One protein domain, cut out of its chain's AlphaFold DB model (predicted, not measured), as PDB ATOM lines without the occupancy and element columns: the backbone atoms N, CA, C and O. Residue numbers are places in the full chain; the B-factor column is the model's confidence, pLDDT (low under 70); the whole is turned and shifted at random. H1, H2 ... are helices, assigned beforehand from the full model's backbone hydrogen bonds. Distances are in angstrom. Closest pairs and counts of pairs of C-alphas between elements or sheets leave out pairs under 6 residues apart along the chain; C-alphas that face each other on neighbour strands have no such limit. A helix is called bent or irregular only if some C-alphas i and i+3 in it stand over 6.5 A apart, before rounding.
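What this domain is: This is residues 34 to 82 of the 90 residues of an uncharacterized protein of gamma proteobacterium IMCC1989 (UniProt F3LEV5). Two helices meet at one corner as an L, with the long H2 as the main arm and the short H1 as the other arm. H2 makes most of the length, has a slight kink near residue 55 and sticks out from the corner with residues 55 to 82; at the far end of the other arm, residues 34 to 40 of H1 stick out as well. The printed part has 49 residues, with two named helices, H1 then H2, and no named strand; its class is all helix. The whole is extended, with a radius of gyration of the C-alphas of 18.9 A and spans of 59 by 22 by 8 A.

How they stand to each other: Look first at H2, residues 48 to 82, which has a kink of 26 degrees near residue 55. It is neither bent nor irregular, but only just: C-alphas 54 and 57 are 6.4 A apart. Go back over the tight link, one residue, to H1, residues 34 to 46. The two helices only just touch, and only at the corner by their link, with 3 pairs of C-alphas within 8 A. H1 touches H2 with residues 44 to 45 alone, and H2 touches H1 with residues 50 to 51 alone; the closest C-alphas of the two helices, those of Asp 44 and Ala 50, are 5.6 A apart. Their lines are about perpendicular, at 81 degrees, and their centres are 30.1 A apart. In H1 every O i to N i+4 pair is within hydrogen-bond range; in H2 29 of 31 are.

Where its parts are: Find C-alpha 48 at (87.309, 14.202, 44.035); from there H2 runs 49.6 A to C-alpha 82 at (94.434, 44.897, 82.381). Find C-alpha 34 at (65.834, 9.219, 47.856), where H1 begins; it runs 17.7 A to C-alpha 46.

The domain as a whole: The two C-alphas farthest apart, those of Gln 35 and Asn 82, are 59.6 A apart. The printed part has no cut, and its one link is tight. Look in the B-factor column for a mean pLDDT of the printed part of 75.1; it is under 70 at residues 34 to 48, 50 to 51 and 78 to 82 of this model.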
ATOM      1  N   VAL A  34      64.630   9.657  47.141       66.19
ATOM      2  CA  VAL A  34      65.834   9.219  47.856       66.19
ATOM      3  C   VAL A  34      66.859   8.679  46.868       66.19
ATOM      4  O   VAL A  34      68.035   8.981  47.014       66.19
ATOM      5  N   GLN A  35      66.431   7.932  45.855       62.09
ATOM      6  CA  GLN A  35      67.299   7.385  44.823       62.09
ATOM      7  C   GLN A  35      67.914   8.492  43.964       62.09
ATOM      8  O   GLN A  35      69.122   8.476  43.766       62.09
ATOM      9  N   GLU A  36      67.136   9.490  43.542       69.31
ATOM     10  CA  GLU A  36      67.631  10.651  42.790       69.31
ATOM     11  C   GLU A  36      68.663  11.451  43.602       69.31
ATOM     12  O   GLU A  36      69.772  11.705  43.136       69.31
ATOM     13  N   GLN A  37      68.354  11.759  44.868       66.69
ATOM     14  CA  GLN A  37      69.314  12.411  45.760       66.69
ATOM     15  C   GLN A  37      70.558  11.552  45.973       66.69
ATOM     16  O   GLN A  37      71.669  12.071  45.978       66.69
ATOM     17  N   MET A  38      70.389  10.243  46.148       65.69
ATOM     18  CA  MET A  38      71.489   9.312  46.355       65.69
ATOM     19  C   MET A  38      72.378   9.211  45.111       65.69
ATOM     20  O   MET A  38      73.591   9.185  45.260       65.69
ATOM     21  N   GLU A  39      71.821   9.208  43.901       65.62
ATOM     22  CA  GLU A  39      72.585   9.251  42.649       65.62
ATOM     23  C   GLU A  39      73.402  10.540  42.525       65.62
ATOM     24  O   GLU A  39      74.567  10.489  42.131       65.62
ATOM     25  N   ASP A  40      72.842  11.682  42.918       66.88
ATOM     26  CA  ASP A  40      73.577  12.947  42.953       66.88
ATOM     27  C   ASP A  40      74.648  12.965  44.052       66.88
ATOM     28  O   ASP A  40      75.777  13.387  43.802       66.88
ATOM     29  N   TYR A  41      74.371  12.398  45.230       61.78
ATOM     30  CA  TYR A  41      75.391  12.160  46.252       61.78
ATOM     31  C   TYR A  41      76.486  11.207  45.757       61.78
ATOM     32  O   TYR A  41      77.658  11.424  46.047       61.78
ATOM     33  N   PHE A  42      76.148  10.162  45.004       63.62
ATOM     34  CA  PHE A  42      77.127   9.233  44.446       63.62
ATOM     35  C   PHE A  42      78.000   9.900  43.384       63.62
ATOM     36  O   PHE A  42      79.200   9.636  43.361       63.62
ATOM     37  N   LYS A  43      77.450  10.798  42.559       63.31
ATOM     38  CA  LYS A  43      78.237  11.639  41.641       63.31
ATOM     39  C   LYS A  43      79.160  12.585  42.413       63.31
ATOM     40  O   LYS A  43      80.344  12.654  42.099       63.31
ATOM     41  N   ASP A  44      78.652  13.229  43.464       59.19
ATOM     42  CA  ASP A  44      79.423  14.114  44.349       59.19
ATOM     43  C   ASP A  44      80.568  13.385  45.082       59.19
ATOM     44  O   ASP A  44      81.596  13.988  45.382       59.19
ATOM     45  N   ILE A  45      80.382  12.104  45.418       59.03
ATOM     46  CA  ILE A  45      81.380  11.269  46.108       59.03
ATOM     47  C   ILE A  45      82.383  10.663  45.116       59.03
ATOM     48  O   ILE A  45      83.549  10.475  45.461       59.03
ATOM     49  N   ALA A  46      81.946  10.339  43.896       62.19
ATOM     50  CA  ALA A  46      82.792   9.753  42.860       62.19
ATOM     51  C   ALA A  46      83.748  10.767  42.215       62.19
ATOM     52  O   ALA A  46      84.746  10.349  41.626       62.19
ATOM     53  N   ASP A  47      83.464  12.069  42.332       66.31
ATOM     54  CA  ASP A  47      84.311  13.148  41.829       66.31
ATOM     55  C   ASP A  47      85.113  13.817  42.970       66.31
ATOM     56  O   ASP A  47      84.562  14.581  43.775       66.31
ATOM     57  N   PRO A  48      86.436  13.571  43.050       64.44
ATOM     58  CA  PRO A  48      87.309  14.202  44.035       64.44
ATOM     59  C   PRO A  48      87.277  15.737  43.992       64.44
ATOM     60  O   PRO A  48      87.485  16.372  45.029       64.44
ATOM     61  N   GLU A  49      87.012  16.349  42.832       71.06
ATOM     62  CA  GLU A  49      86.945  17.807  42.690       71.06
ATOM     63  C   GLU A  49      85.665  18.376  43.310       71.06
ATOM     64  O   GLU A  49      85.718  19.376  44.033       71.06
ATOM     65  N   ALA A  50      84.519  17.721  43.102       69.38
ATOM     66  CA  ALA A  50      83.246  18.108  43.712       69.38
ATOM     67  C   ALA A  50      83.297  17.967  45.239       69.38
ATOM     68  O   ALA A  50      82.907  18.879  45.976       69.38
ATOM     69  N   MET A  51      83.878  16.864  45.719       69.44
ATOM     70  CA  MET A  51      84.137  16.631  47.134       69.44
ATOM     71  C   MET A  51      85.002  17.759  47.723       69.44
ATOM     72  O   MET A  51      84.626  18.394  48.712       69.44
ATOM     73  N   PHE A  52      86.132  18.076  47.088       75.94
ATOM     74  CA  PHE A  52      87.040  19.129  47.539       75.94
ATOM     75  C   PHE A  52      86.381  20.516  47.554       75.94
ATOM     76  O   PHE A  52      86.495  21.236  48.547       75.94
ATOM     77  N   ASN A  53      85.620  20.868  46.516       77.19
ATOM     78  CA  ASN A  53      84.878  22.130  46.440       77.19
ATOM     79  C   ASN A  53      83.776  22.247  47.501       77.19
ATOM     80  O   ASN A  53      83.480  23.348  47.958       77.19
ATOM     81  N   LYS A  54      83.180  21.130  47.924       76.06
ATOM     82  CA  LYS A  54      82.160  21.095  48.981       76.06
ATOM     83  C   LYS A  54      82.782  21.216  50.373       76.06
ATOM     84  O   LYS A  54      82.261  21.941  51.218       76.06
ATOM     85  N   PHE A  55      83.920  20.558  50.612       76.31
ATOM     86  CA  PHE A  55      84.600  20.565  51.914       76.31
ATOM     87  C   PHE A  55      85.527  21.764  52.142       76.31
ATOM     88  O   PHE A  55      85.717  22.156  53.293       76.31
ATOM     89  N   MET A  56      86.075  22.387  51.096       84.25
ATOM     90  CA  MET A  56      86.958  23.550  51.240       84.25
ATOM     91  C   MET A  56      86.254  24.737  51.934       84.25
ATOM     92  O   MET A  56      86.798  25.231  52.926       84.25
ATOM     93  N   PRO A  57      85.042  25.172  51.529       83.12
ATOM     94  CA  PRO A  57      84.317  26.233  52.225       83.12
ATOM     95  C   PRO A  57      83.970  25.852  53.667       83.12
ATOM     96  O   PRO A  57      84.074  26.685  54.563       83.12
ATOM     97  N   LEU A  58      83.603  24.590  53.916       83.69
ATOM     98  CA  LEU A  58      83.338  24.077  55.266       83.69
ATOM     99  C   LEU A  58      84.584  24.175  56.162       83.69
ATOM    100  O   LEU A  58      84.482  24.629  57.301       83.69
ATOM    101  N   GLY A  59      85.760  23.819  55.640       80.81
ATOM    102  CA  GLY A  59      87.034  23.928  56.352       80.81
ATOM    103  C   GLY A  59      87.435  25.375  56.641       80.81
ATOM    104  O   GLY A  59      87.816  25.694  57.767       80.81
ATOM    105  N   ILE A  60      87.294  26.274  55.661       83.50
ATOM    106  CA  ILE A  60      87.604  27.704  55.828       83.50
ATOM    107  C   ILE A  60      86.670  28.343  56.865       83.50
ATOM    108  O   ILE A  60      87.147  28.994  57.795       83.50
ATOM    109  N   ASN A  61      85.364  28.084  56.778       85.56
ATOM    110  CA  ASN A  61      84.378  28.601  57.729       85.56
ATOM    111  C   ASN A  61      84.592  28.058  59.152       85.56
ATOM    112  O   ASN A  61      84.382  28.778  60.130       85.56
ATOM    113  N   ALA A  62      85.005  26.796  59.297       83.44
ATOM    114  CA  ALA A  62      85.334  26.215  60.599       83.44
ATOM    115  C   ALA A  62      86.585  26.868  61.211       83.44
ATOM    116  O   ALA A  62      86.595  27.214  62.394       83.44
ATOM    117  N   MET A  63      87.618  27.099  60.397       87.00
ATOM    118  CA  MET A  63      88.842  27.778  60.831       87.00
ATOM    119  C   MET A  63      88.599  29.243  61.201       87.00
ATOM    120  O   MET A  63      89.169  29.730  62.178       87.00
ATOM    121  N   GLU A  64      87.737  29.945  60.466       85.62
ATOM    122  CA  GLU A  64      87.362  31.323  60.781       85.62
ATOM    123  C   GLU A  64      86.601  31.411  62.110       85.62
ATOM    124  O   GLU A  64      86.950  32.224  62.965       85.62
ATOM    125  N   GLN A  65      85.631  30.523  62.346       88.31
ATOM    126  CA  GLN A  65      84.915  30.445  63.624       88.31
ATOM    127  C   GLN A  65      85.849  30.120  64.792       88.31
ATOM    128  O   GLN A  65      85.767  30.763  65.839       88.31
ATOM    129  N   TYR A  66      86.783  29.183  64.606       90.31
ATOM    130  CA  TYR A  66      87.798  28.858  65.605       90.31
ATOM    131  C   TYR A  66      88.691  30.065  65.909       90.31
ATOM    132  O   TYR A  66      88.866  30.428  67.069       90.31
ATOM    133  N   LYS A  67      89.209  30.749  64.883       88.75
ATOM    134  CA  LYS A  67      90.025  31.959  65.051       88.75
ATOM    135  C   LYS A  67      89.249  33.066  65.768       88.75
ATOM    136  O   LYS A  67      89.789  33.712  66.666       88.75
ATOM    137  N   ASN A  68      87.987  33.274  65.406       89.75
ATOM    138  CA  ASN A  68      87.122  34.265  66.040       89.75
ATOM    139  C   ASN A  68      86.860  33.917  67.508       89.75
ATOM    140  O   ASN A  68      86.994  34.785  68.360       89.75
ATOM    141  N   PHE A  69      86.598  32.650  67.827       91.88
ATOM    142  CA  PHE A  69      86.437  32.173  69.200       91.88
ATOM    143  C   PHE A  69      87.719  32.332  70.029       91.88
ATOM    144  O   PHE A  69      87.691  32.921  71.108       91.88
ATOM    145  N   TYR A  70      88.860  31.879  69.503       90.88
ATOM    146  CA  TYR A  70      90.154  31.996  70.176       90.88
ATOM    147  C   TYR A  70      90.560  33.448  70.382       90.88
ATOM    148  O   TYR A  70      91.023  33.798  71.461       90.88
ATOM    149  N   SER A  71      90.365  34.305  69.381       89.50
ATOM    150  CA  SER A  71      90.626  35.737  69.528       89.50
ATOM    151  C   SER A  71      89.669  36.392  70.521       89.50
ATOM    152  O   SER A  71      90.119  37.216  71.307       89.50
ATOM    153  N   HIS A  72      88.391  36.006  70.564       89.75
ATOM    154  CA  HIS A  72      87.454  36.505  71.573       89.75
ATOM    155  C   HIS A  72      87.895  36.126  72.984       89.75
ATOM    156  O   HIS A  72      87.924  36.988  73.854       89.75
ATOM    157  N   ILE A  73      88.297  34.868  73.190       90.25
ATOM    158  CA  ILE A  73      88.785  34.371  74.481       90.25
ATOM    159  C   ILE A  73      90.108  35.028  74.861       90.25
ATOM    160  O   ILE A  73      90.278  35.468  75.997       90.25
ATOM    161  N   ALA A  74      91.048  35.123  73.922       89.19
ATOM    162  CA  ALA A  74      92.339  35.754  74.151       89.19
ATOM    163  C   ALA A  74      92.174  37.243  74.480       89.19
ATOM    164  O   ALA A  74      92.772  37.728  75.436       89.19
ATOM    165  N   ASN A  75      91.312  37.956  73.752       85.31
ATOM    166  CA  ASN A  75      91.014  39.360  74.011       85.31
ATOM    167  C   ASN A  75      90.227  39.546  75.313       85.31
ATOM    168  O   ASN A  75      90.504  40.488  76.049       85.31
ATOM    169  N   SER A  76      89.289  38.655  75.651       84.06
ATOM    170  CA  SER A  76      88.583  38.719  76.936       84.06
ATOM    171  C   SER A  76      89.524  38.446  78.108       84.06
ATOM    172  O   SER A  76      89.472  39.153  79.109       84.06
ATOM    173  N   ALA A  77      90.444  37.487  77.964       76.06
ATOM    174  CA  ALA A  77      91.460  37.191  78.968       76.06
ATOM    175  C   ALA A  77      92.466  38.346  79.115       76.06
ATOM    176  O   ALA A  77      92.804  38.732  80.233       76.06
ATOM    177  N   TYR A  78      92.898  38.944  78.002       67.38
ATOM    178  CA  TYR A  78      93.783  40.110  77.989       67.38
ATOM    179  C   TYR A  78      93.121  41.369  78.582       67.38
ATOM    180  O   TYR A  78      93.765  42.153  79.279       67.38
ATOM    181  N   ASN A  79      91.820  41.562  78.360       66.31
ATOM    182  CA  ASN A  79      91.081  42.680  78.947       66.31
ATOM    183  C   ASN A  79      90.823  42.484  80.451       66.31
ATOM    184  O   ASN A  79      90.940  43.445  81.209       66.31
ATOM    185  N   THR A  80      90.567  41.252  80.911       57.81
ATOM    186  CA  THR A  80      90.430  40.929  82.343       57.81
ATOM    187  C   THR A  80      91.718  41.191  83.133       57.81
ATOM    188  O   THR A  80      91.653  41.706  84.254       57.81
ATOM    189  N   THR A  81      92.898  40.908  82.569       55.25
ATOM    190  CA  THR A  81      94.182  41.139  83.258       55.25
ATOM    191  C   THR A  81      94.563  42.622  83.339       55.25
ATOM    192  O   THR A  81      95.105  43.049  84.357       55.25
ATOM    193  N   ASN A  82      94.212  43.442  82.341       52.72
ATOM    194  CA  ASN A  82      94.434  44.897  82.381       52.72
ATOM    195  C   ASN A  82      93.488  45.645  83.339       52.72
ATOM    196  O   ASN A  82      93.846  46.701  83.862       52.72
TER     197      ASN A  82